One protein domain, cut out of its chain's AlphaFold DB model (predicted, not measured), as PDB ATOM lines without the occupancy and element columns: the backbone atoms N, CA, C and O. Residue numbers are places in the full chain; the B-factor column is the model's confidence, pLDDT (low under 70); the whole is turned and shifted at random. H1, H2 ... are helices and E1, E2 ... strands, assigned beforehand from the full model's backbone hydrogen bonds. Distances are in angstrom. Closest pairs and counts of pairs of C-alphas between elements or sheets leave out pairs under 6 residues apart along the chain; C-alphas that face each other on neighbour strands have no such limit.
ATOM      1  N   THR A  29     -22.840 -44.134  26.932       85.94
ATOM      2  CA  THR A  29     -23.882 -45.108  26.590       85.94
ATOM      3  C   THR A  29     -24.898 -45.164  27.729       85.94
ATOM      4  O   THR A  29     -24.522 -45.212  28.904       85.94
ATOM      5  N   MET A  30     -26.188 -45.158  27.400       87.25
ATOM      6  CA  MET A  30     -27.280 -45.404  28.341       87.25
ATOM      7  C   MET A  30     -28.167 -46.527  27.812       87.25
ATOM      8  O   MET A  30     -28.734 -46.426  26.726       87.25
ATOM      9  N   THR A  31     -28.309 -47.583  28.606       89.06
ATOM     10  CA  THR A  31     -29.149 -48.738  28.284       89.06
ATOM     11  C   THR A  31     -30.545 -48.556  28.881       89.06
ATOM     12  O   THR A  31     -30.682 -48.365  30.089       89.06
ATOM     13  N   LEU A  32     -31.586 -48.610  28.051       87.88
ATOM     14  CA  LEU A  32     -32.991 -48.506  28.447       87.88
ATOM     15  C   LEU A  32     -33.718 -49.832  28.164       87.88
ATOM     16  O   LEU A  32     -33.916 -50.162  26.992       87.88
ATOM     17  N   PRO A  33     -34.179 -50.561  29.194       86.88
ATOM     18  CA  PRO A  33     -35.018 -51.731  28.993       86.88
ATOM     19  C   PRO A  33     -36.416 -51.320  28.536       86.88
ATOM     20  O   PRO A  33     -37.027 -50.395  29.082       86.88
ATOM     21  N   MET A  34     -36.967 -52.066  27.589       86.06
ATOM     22  CA  MET A  34     -38.345 -51.936  27.130       86.06
ATOM     23  C   MET A  34     -39.007 -53.301  26.923       86.06
ATOM     24  O   MET A  34     -38.336 -54.316  26.736       86.06
ATOM     25  N   SER A  35     -40.337 -53.322  26.916       80.69
ATOM     26  CA  SER A  35     -41.126 -54.517  26.609       80.69
ATOM     27  C   SER A  35     -42.430 -54.157  25.889       80.69
ATOM     28  O   SER A  35     -43.015 -53.102  26.129       80.69
ATOM     29  N   LEU A  36     -42.904 -55.034  24.998       76.19
ATOM     30  CA  LEU A  36     -44.205 -54.885  24.328       76.19
ATOM     31  C   LEU A  36     -45.379 -55.378  25.188       76.19
ATOM     32  O   LEU A  36     -46.503 -54.913  25.004       76.19
ATOM     33  N   ASP A  37     -45.125 -56.330  26.085       78.44
ATOM     34  CA  ASP A  37     -46.132 -57.083  26.844       78.44
ATOM     35  C   ASP A  37     -45.936 -57.021  28.370       78.44
ATOM     36  O   ASP A  37     -46.845 -57.386  29.113       78.44
ATOM     37  N   GLY A  38     -44.786 -56.520  28.833       75.69
ATOM     38  CA  GLY A  38     -44.375 -56.476  30.237       75.69
ATOM     39  C   GLY A  38     -43.595 -57.716  30.694       75.69
ATOM     40  O   GLY A  38     -43.066 -57.718  31.805       75.69
ATOM     41  N   GLU A  39     -43.479 -58.739  29.844       76.00
ATOM     42  CA  GLU A  39     -42.914 -60.057  30.162       76.00
ATOM     43  C   GLU A  39     -41.585 -60.287  29.423       76.00
ATOM     44  O   GLU A  39     -40.586 -60.690  30.023       76.00
ATOM     45  N   ALA A  40     -41.542 -59.995  28.119       78.38
ATOM     46  CA  ALA A  40     -40.349 -60.109  27.286       78.38
ATOM     47  C   ALA A  40     -39.616 -58.762  27.213       78.38
ATOM     48  O   ALA A  40     -40.104 -57.812  26.593       78.38
ATOM     49  N   TRP A  41     -38.448 -58.680  27.850       82.12
ATOM     50  CA  TRP A  41     -37.658 -57.453  27.964       82.12
ATOM     51  C   TRP A  41     -36.477 -57.426  26.991       82.12
ATOM     52  O   TRP A  41     -35.772 -58.421  26.813       82.12
ATOM     53  N   HIS A  42     -36.264 -56.262  26.380       80.50
ATOM     54  CA  HIS A  42     -35.183 -55.980  25.443       80.50
ATOM     55  C   HIS A  42     -34.546 -54.634  25.772       80.50
ATOM     56  O   HIS A  42     -35.251 -53.656  26.012       80.50
ATOM     57  N   ASP A  43     -33.222 -54.576  25.726       84.75
ATOM     58  CA  ASP A  43     -32.467 -53.350  25.954       84.75
ATOM     59  C   ASP A  43     -32.269 -52.559  24.653       84.75
ATOM     60  O   ASP A  43     -31.969 -53.128  23.600       84.75
ATOM     61  N   ILE A  44     -32.413 -51.234  24.735       82.25
ATOM     62  CA  ILE A  44     -31.934 -50.284  23.724       82.25
ATOM     63  C   ILE A  44     -30.742 -49.537  24.296       82.25
ATOM     64  O   ILE A  44     -30.831 -48.972  25.383       82.25
ATOM     65  N   GLU A  45     -29.660 -49.465  23.533       87.44
ATOM     66  CA  GLU A  45     -28.516 -48.620  23.851       87.44
ATOM     67  C   GLU A  45     -28.623 -47.288  23.102       87.44
ATOM     68  O   GLU A  45     -28.810 -47.245  21.885       87.44
ATOM     69  N   PHE A  46     -28.526 -46.193  23.853       85.12
ATOM     70  CA  PHE A  46     -28.418 -44.833  23.339       85.12
ATOM     71  C   PHE A  46     -26.989 -44.353  23.559       85.12
ATOM     72  O   PHE A  46     -26.525 -44.336  24.699       85.12
ATOM     73  N   GLU A  47     -26.307 -43.947  22.492       86.44
ATOM     74  CA  GLU A  47     -24.905 -43.523  22.544       86.44
ATOM     75  C   GLU A  47     -24.720 -42.086  22.055       86.44
ATOM     76  O   GLU A  47     -25.451 -41.599  21.184       86.44
ATOM     77  N   GLY A  48     -23.713 -41.405  22.603       81.38
ATOM     78  CA  GLY A  48     -23.259 -40.124  22.075       81.38
ATOM     79  C   GLY A  48     -22.265 -39.382  22.962       81.38
ATOM     80  O   GLY A  48     -21.877 -39.828  24.039       81.38
ATOM     81  N   GLU A  49     -21.834 -38.217  22.497       80.19
ATOM     82  CA  GLU A  49     -20.707 -37.457  23.044       80.19
ATOM     83  C   GLU A  49     -20.975 -36.775  24.400       80.19
ATOM     84  O   GLU A  49     -20.062 -36.209  25.003       80.19
ATOM     85  N   SER A  50     -22.212 -36.812  24.909       80.00
ATOM     86  CA  SER A  50     -22.541 -36.303  26.243       80.00
ATOM     87  C   SER A  50     -23.779 -36.963  26.856       80.00
ATOM     88  O   SER A  50     -24.732 -37.301  26.155       80.00
ATOM     89  N   ALA A  51     -23.816 -37.053  28.191       82.06
ATOM     90  CA  ALA A  51     -24.976 -37.569  28.923       82.06
ATOM     91  C   ALA A  51     -26.262 -36.778  28.625       82.06
ATOM     92  O   ALA A  51     -27.324 -37.372  28.497       82.06
ATOM     93  N   ARG A  52     -26.163 -35.456  28.422       78.69
ATOM     94  CA  ARG A  52     -27.303 -34.600  28.053       78.69
ATOM     95  C   ARG A  52     -27.897 -34.976  26.691       78.69
ATOM     96  O   ARG A  52     -29.114 -35.021  26.555       78.69
ATOM     97  N   TYR A  53     -27.052 -35.236  25.696       76.06
ATOM     98  CA  TYR A  53     -27.494 -35.639  24.361       76.06
ATOM     99  C   TYR A  53     -28.154 -37.027  24.387       76.06
ATOM    100  O   TYR A  53     -29.244 -37.208  23.845       76.06
ATOM    101  N   VAL A  54     -27.552 -37.974  25.112       86.19
ATOM    102  CA  VAL A  54     -28.102 -39.319  25.342       86.19
ATOM    103  C   VAL A  54     -29.444 -39.268  26.087       86.19
ATOM    104  O   VAL A  54     -30.404 -39.903  25.656       86.19
ATOM    105  N   ASP A  55     -29.556 -38.446  27.137       88.38
ATOM    106  CA  ASP A  55     -30.804 -38.206  27.876       88.38
ATOM    107  C   ASP A  55     -31.917 -37.660  26.971       88.38
ATOM    108  O   ASP A  55     -33.073 -38.066  27.058       88.38
ATOM    109  N   GLN A  56     -31.586 -36.746  26.059       78.31
ATOM    110  CA  GLN A  56     -32.574 -36.157  25.158       78.31
ATOM    111  C   GLN A  56     -33.036 -37.149  24.077       78.31
ATOM    112  O   GLN A  56     -34.232 -37.190  23.781       78.31
ATOM    113  N   GLN A  57     -32.142 -37.996  23.549       81.81
ATOM    114  CA  GLN A  57     -32.514 -39.096  22.649       81.81
ATOM    115  C   GLN A  57     -33.416 -40.135  23.338       81.81
ATOM    116  O   GLN A  57     -34.446 -40.534  22.791       81.81
ATOM    117  N   ALA A  58     -33.057 -40.567  24.547       87.44
ATOM    118  CA  ALA A  58     -33.808 -41.592  25.262       87.44
ATOM    119  C   ALA A  58     -35.171 -41.078  25.757       87.44
ATOM    120  O   ALA A  58     -36.188 -41.754  25.579       87.44
ATOM    121  N   ALA A  59     -35.239 -39.845  26.273       83.94
ATOM    122  CA  ALA A  59     -36.503 -39.180  26.587       83.94
ATOM    123  C   ALA A  59     -37.431 -39.102  25.370       83.94
ATOM    124  O   ALA A  59     -38.634 -39.346  25.488       83.94
ATOM    125  N   ALA A  60     -36.874 -38.802  24.192       73.56
ATOM    126  CA  ALA A  60     -37.629 -38.750  22.951       73.56
ATOM    127  C   ALA A  60     -38.250 -40.110  22.591       73.56
ATOM    128  O   ALA A  60     -39.446 -40.190  22.298       73.56
ATOM    129  N   TYR A  61     -37.456 -41.182  22.672       82.12
ATOM    130  CA  TYR A  61     -37.919 -42.549  22.437       82.12
ATOM    131  C   TYR A  61     -39.053 -42.942  23.397       82.12
ATOM    132  O   TYR A  61     -40.095 -43.443  22.968       82.12
ATOM    133  N   VAL A  62     -38.888 -42.659  24.694       85.25
ATOM    134  CA  VAL A  62     -39.906 -42.951  25.713       85.25
ATOM    135  C   VAL A  62     -41.216 -42.222  25.413       85.25
ATOM    136  O   VAL A  62     -42.277 -42.847  25.413       85.25
ATOM    137  N   ILE A  63     -41.163 -40.918  25.113       75.12
ATOM    138  CA  ILE A  63     -42.357 -40.122  24.778       75.12
ATOM    139  C   ILE A  63     -43.100 -40.717  23.574       75.12
ATOM    140  O   ILE A  63     -44.329 -40.782  23.601       75.12
ATOM    141  N   ALA A  64     -42.376 -41.189  22.555       68.94
ATOM    142  CA  ALA A  64     -42.960 -41.739  21.333       68.94
ATOM    143  C   ALA A  64     -43.692 -43.085  21.528       68.94
ATOM    144  O   ALA A  64     -44.633 -43.372  20.783       68.94
ATOM    145  N   TYR A  65     -43.296 -43.907  22.512       77.88
ATOM    146  CA  TYR A  65     -43.821 -45.275  22.659       77.88
ATOM    147  C   TYR A  65     -44.467 -45.636  23.993       77.88
ATOM    148  O   TYR A  65     -45.079 -46.698  24.064       77.88
ATOM    149  N   ARG A  66     -44.409 -44.797  25.031       79.44
ATOM    150  CA  ARG A  66     -44.944 -45.114  26.377       79.44
ATOM    151  C   ARG A  66     -46.434 -45.483  26.435       79.44
ATOM    152  O   ARG A  66     -46.875 -46.125  27.383       79.44
ATOM    153  N   ASP A  67     -47.213 -45.143  25.409       77.94
ATOM    154  CA  ASP A  67     -48.610 -45.584  25.277       77.94
ATOM    155  C   ASP A  67     -48.754 -47.032  24.763       77.94
ATOM    156  O   ASP A  67     -49.830 -47.627  24.876       77.94
ATOM    157  N   ARG A  68     -47.694 -47.603  24.179       76.81
ATOM    158  CA  ARG A  68     -47.664 -48.884  23.442       76.81
ATOM    159  C   ARG A  68     -46.593 -49.862  23.942       76.81
ATOM    160  O   ARG A  68     -46.595 -51.003  23.493       76.81
ATOM    161  N   MET A  69     -45.694 -49.411  24.813       81.31
ATOM    162  CA  MET A  69     -44.571 -50.164  25.367       81.31
ATOM    163  C   MET A  69     -44.429 -49.888  26.863       81.31
ATOM    164  O   MET A  69     -44.766 -48.809  27.351       81.31
ATOM    165  N   HIS A  70     -43.882 -50.868  27.566       81.25
ATOM    166  CA  HIS A  70     -43.397 -50.764  28.932       81.25
ATOM    167  C   HIS A  70     -41.934 -50.308  28.909       81.25
ATOM    168  O   HIS A  70     -41.179 -50.720  28.029       81.25
ATOM    169  N   PHE A  71     -41.530 -49.501  29.891       85.69
ATOM    170  CA  PHE A  71     -40.147 -49.058  30.075       85.69
ATOM    171  C   PHE A  71     -39.650 -49.433  31.469       85.69
ATOM    172  O   PHE A  71     -40.354 -49.237  32.464       85.69
ATOM    173  N   GLY A  72     -38.447 -49.995  31.519       82.50
ATOM    174  CA  GLY A  72     -37.793 -50.453  32.734       82.50
ATOM    175  C   GLY A  72     -36.945 -49.351  33.351       82.50
ATOM    176  O   GLY A  72     -36.344 -48.533  32.654       82.50
ATOM    177  N   VAL A  73     -36.878 -49.341  34.680       80.75
ATOM    178  CA  VAL A  73     -36.019 -48.429  35.441       80.75
ATOM    179  C   VAL A  73     -35.047 -49.283  36.244       80.75
ATOM    180  O   VAL A  73     -35.428 -49.889  37.247       80.75
ATOM    181  N   CYS A  74     -33.809 -49.373  35.753       75.81
ATOM    182  CA  CYS A  74     -32.726 -50.172  36.331       75.81
ATOM    183  C   CYS A  74     -31.810 -49.341  37.227       75.81
ATOM    184  O   CYS A  74     -31.512 -48.188  36.920       75.81
ATOM    185  N   GLU A  75     -31.268 -49.963  38.273       73.06
ATOM    186  CA  GLU A  75     -30.224 -49.373  39.129       73.06
ATOM    187  C   GLU A  75     -28.859 -49.258  38.425       73.06
ATOM    188  O   GLU A  75     -28.017 -48.461  38.834       73.06
ATOM    189  N   SER A  76     -28.648 -50.005  37.333       72.94
ATOM    190  CA  SER A  76     -27.473 -49.870  36.460       72.94
ATOM    191  C   SER A  76     -27.398 -48.512  35.752       72.94
ATOM    192  O   SER A  76     -26.311 -48.087  35.362       72.94
ATOM    193  N   VAL A  77     -28.527 -47.810  35.611       78.44
ATOM    194  CA  VAL A  77     -28.592 -46.470  35.026       78.44
ATOM    195  C   VAL A  77     -28.548 -45.428  36.141       78.44
ATOM    196  O   VAL A  77     -29.406 -45.382  37.022       78.44
ATOM    197  N   ARG A  78     -27.566 -44.523  36.085       84.38
ATOM    198  CA  ARG A  78     -27.507 -43.369  36.990       84.38
ATOM    199  C   ARG A  78     -28.512 -42.306  36.548       84.38
ATOM    200  O   ARG A  78     -28.140 -41.326  35.921       84.38
ATOM    201  N   TRP A  79     -29.786 -42.465  36.904       82.25
ATOM    202  CA  TRP A  79     -30.881 -41.566  36.486       82.25
ATOM    203  C   TRP A  79     -30.694 -40.076  36.818       82.25
ATOM    204  O   TRP A  79     -31.342 -39.233  36.208       82.25
ATOM    205  N   ALA A  80     -29.784 -39.726  37.734       81.12
ATOM    206  CA  ALA A  80     -29.371 -38.340  37.963       81.12
ATOM    207  C   ALA A  80     -28.660 -37.699  36.750       81.12
ATOM    208  O   ALA A  80     -28.730 -36.482  36.591       81.12
ATOM    209  N   ASP A  81     -28.021 -38.507  35.899       83.38
ATOM    210  CA  ASP A  81     -27.395 -38.086  34.639       83.38
ATOM    211  C   ASP A  81     -28.417 -38.011  33.481       83.38
ATOM    212  O   ASP A  81     -28.136 -37.370  32.469       83.38
ATOM    213  N   PHE A  82     -29.602 -38.626  33.643       88.56
ATOM    214  CA  PHE A  82     -30.651 -38.769  32.616       88.56
ATOM    215  C   PHE A  82     -32.052 -38.295  33.093       88.56
ATOM    216  O   PHE A  82     -33.020 -39.073  33.101       88.56
ATOM    217  N   PRO A  83     -32.191 -37.034  33.557       83.00
ATOM    218  CA  PRO A  83     -33.433 -36.534  34.144       83.00
ATOM    219  C   PRO A  83     -34.593 -36.406  33.144       83.00
ATOM    220  O   PRO A  83     -35.740 -36.624  33.540       83.00
ATOM    221  N   ALA A  84     -34.354 -36.063  31.873       78.69
ATOM    222  CA  ALA A  84     -35.429 -35.940  30.887       78.69
ATOM    223  C   ALA A  84     -36.051 -37.307  30.571       78.69
ATOM    224  O   ALA A  84     -37.275 -37.418  30.482       78.69
ATOM    225  N   THR A  85     -35.226 -38.352  30.477       87.19
ATOM    226  CA  THR A  85     -35.646 -39.739  30.247       87.19
ATOM    227  C   THR A  85     -36.447 -40.248  31.429       87.19
ATOM    228  O   THR A  85     -37.562 -40.738  31.259       87.19
ATOM    229  N   TYR A  86     -35.933 -40.044  32.645       84.56
ATOM    230  CA  TYR A  86     -36.649 -40.389  33.867       84.56
ATOM    231  C   TYR A  86     -38.023 -39.698  33.923       84.56
ATOM    232  O   TYR A  86     -39.050 -40.350  34.116       84.56
ATOM    233  N   HIS A  87     -38.086 -38.387  33.669       81.19
ATOM    234  CA  HIS A  87     -39.359 -37.667  33.625       81.19
ATOM    235  C   HIS A  87     -40.300 -38.175  32.519       81.19
ATOM    236  O   HIS A  87     -41.495 -38.317  32.775       81.19
ATOM    237  N   ALA A  88     -39.797 -38.503  31.327       80.19
ATOM    238  CA  ALA A  88     -40.604 -39.047  30.233       80.19
ATOM    239  C   ALA A  88     -41.311 -40.366  30.603       80.19
ATOM    240  O   ALA A  88     -42.476 -40.553  30.229       80.19
ATOM    241  N   ILE A  89     -40.639 -41.239  31.368       82.62
ATOM    242  CA  ILE A  89     -41.182 -42.523  31.853       82.62
ATOM    243  C   ILE A  89     -42.335 -42.295  32.846       82.62
ATOM    244  O   ILE A  89     -43.332 -43.016  32.809       82.62
ATOM    245  N   PHE A  90     -42.230 -41.281  33.713       75.25
ATOM    246  CA  PHE A  90     -43.145 -41.081  34.847       75.25
ATOM    247  C   PHE A  90     -44.197 -39.962  34.681       75.25
ATOM    248  O   PHE A  90     -45.026 -39.772  35.573       75.25
ATOM    249  N   LEU A  91     -44.203 -39.208  33.575       64.69
ATOM    250  CA  LEU A  91     -45.122 -38.074  33.384       64.69
ATOM    251  C   LEU A  91     -46.524 -38.455  32.860       64.69
ATOM    252  O   LEU A  91     -46.674 -39.039  31.791       64.69
ATOM    253  N   GLU A  92     -47.545 -37.947  33.558       46.91
ATOM    254  CA  GLU A  92     -48.945 -37.716  33.135       46.91
ATOM    255  C   GLU A  92     -49.960 -38.872  33.045       46.91
ATOM    256  O   GLU A  92     -51.149 -38.586  32.902       46.91
ATOM    257  N   ARG A  93     -49.594 -40.143  33.231       47.34
ATOM    258  CA  ARG A  93     -50.569 -41.228  33.497       47.34
ATOM    259  C   ARG A  93     -49.940 -42.309  34.361       47.34
ATOM    260  O   ARG A  93     -48.726 -42.465  34.359       47.34
ATOM    261  N   THR A  94     -50.768 -43.071  35.079       45.16
ATOM    262  CA  THR A  94     -50.333 -44.331  35.700       45.16
ATOM    263  C   THR A  94     -49.664 -45.184  34.623       45.16
ATOM    264  O   THR A  94     -50.359 -45.538  33.661       45.16
ATOM    265  N   PRO A  95     -48.365 -45.513  34.744       48.03
ATOM    266  CA  PRO A  95     -47.730 -46.413  33.799       48.03
ATOM    267  C   PRO A  95     -48.524 -47.713  33.748       48.03
ATOM    268  O   PRO A  95     -49.008 -48.189  34.782       48.03
ATOM    269  N   ARG A  96     -48.623 -48.331  32.568       49.19
ATOM    270  CA  ARG A  96     -48.906 -49.766  32.529       49.19
ATOM    271  C   ARG A  96     -47.679 -50.452  33.123       49.19
ATOM    272  O   ARG A  96     -46.713 -50.674  32.419       49.19
ATOM    273  N   HIS A  97     -47.720 -50.675  34.433       48.06
ATOM    274  CA  HIS A  97     -46.738 -51.385  35.252       48.06
ATOM    275  C   HIS A  97     -45.266 -51.088  34.923       48.06
ATOM    276  O   HIS A  97     -44.646 -51.750  34.095       48.06
ATOM    277  N   THR A  98     -44.674 -50.145  35.657       49.50
ATOM    278  CA  THR A  98     -43.217 -50.106  35.823       49.50
ATOM    279  C   THR A  98     -42.792 -51.282  36.694       49.50
ATOM    280  O   THR A  98     -42.993 -51.244  37.911       49.50
ATOM    281  N   SER A  99     -42.160 -52.297  36.111       51.03
ATOM    282  CA  SER A  99     -41.216 -53.101  36.880       51.03
ATOM    283  C   SER A  99     -40.003 -52.220  37.169       51.03
ATOM    284  O   SER A  99     -39.224 -51.891  36.271       51.03
ATOM    285  N   THR A 100     -39.836 -51.818  38.427       53.28
ATOM    286  CA  THR A 100     -38.503 -51.461  38.915       53.28
ATOM    287  C   THR A 100     -37.634 -52.693  38.732       53.28
ATOM    288  O   THR A 100     -37.934 -53.744  39.301       53.28
ATOM    289  N   CYS A 101     -36.578 -52.589  37.933       54.28
ATOM    290  CA  CYS A 101     -35.600 -53.658  37.787       54.28
ATOM    291  C   CYS A 101     -34.668 -53.625  39.005       54.28
ATOM    292  O   CYS A 101     -33.498 -53.256  38.910       54.28
ATOM    293  N   SER A 102     -35.233 -53.964  40.164       42.47
ATOM    294  CA  SER A 102     -34.542 -54.147  41.433       42.47
ATOM    295  C   SER A 102     -35.312 -55.111  42.331       42.47
ATOM    296  O   SER A 102     -36.529 -55.277  42.219       42.47
ATOM    297  N   SER A 103     -34.595 -55.770  43.239       38.88
ATOM    298  CA  SER A 103     -35.165 -56.679  44.232       38.88
ATOM    299  C   SER A 103     -35.871 -55.912  45.363       38.88
ATOM    300  O   SER A 103     -35.330 -55.781  46.460       38.88
ATOM    301  N   GLU A 104     -37.070 -55.397  45.064       38.50
ATOM    302  CA  GLU A 104     -38.161 -54.934  45.954       38.50
ATOM    303  C   GLU A 104     -37.854 -53.955  47.117       38.50
ATOM    304  O   GLU A 104     -38.775 -53.547  47.825       38.50
ATOM    305  N   THR A 105     -36.607 -53.519  47.330       39.09
ATOM    306  CA  THR A 105     -36.199 -52.953  48.630       39.09
ATOM    307  C   THR A 105     -35.341 -51.687  48.516       39.09
ATOM    308  O   THR A 105     -34.175 -51.746  48.868       39.09
TER     309      THR A 105
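Overview. This is residues 29 to 105 of the 350 residues of the protein "Uncharacterized protein pXO1-141/BXA0211/GBAA_pXO1_0211" of Arthrobacter sp. Hiyo1 (UniProt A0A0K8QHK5). A two-stranded hairpin, E1 and E2, has the long helix H1 packed along it, and the shorter helix H2 lies side by side with H1, away from the strands. The long link of residues 66 to 82 folds back past E1, where residues 70 to 71 pair with it, before reaching H2, and residues 100 to 101 of the last stretch pair with residues 73 to 74. The printed part has 77 residues with two named strands and two named helices, in the order E1 E2 H1 H2; the sheet, E1 - E2, is antiparallel. The class is mixed, helices and strands, with under half of the residues in named elements. The whole is compact, with a radius of gyration of the C-alphas of 11.7 A, and rounded, spanning 32 by 27 by 21 A.

Arrangement. E1, residues 29 to 35, and E2, residues 41 to 48, form an antiparallel hairpin at 154 degrees; N 32 and O 44 are within hydrogen-bond range at 2.8 A. The closest C-alphas of E2 and H1, residues 51 to 65, are those of Phe 46 and Val 54, 5.9 A apart. H1 and H2, residues 83 to 90, touch, closest at the C-alphas of Ala 59 and Thr 85, 3.8 A apart. They run the same way at a shallow tilt of 19 degrees. H2 is apart from E1 and E2. In H1 and H2 every O i to N i+4 pair is within hydrogen-bond range.

Along the chain. E1 begins at C-alpha 29 (-23.882, -45.108, 26.590) and is 19.6 A long; E2 is 23.3 A, H1 21.3 A. H2 ends at C-alpha 90 (-43.145, -41.081, 34.847).

Size, cuts and confidence. The C-alphas of Glu 49 and Glu 104 are farthest apart, 33.7 A. The printed part has no cut. The link H1 to H2 is long. The pLDDT is under 70 at residue 64 and residues 91 to 105.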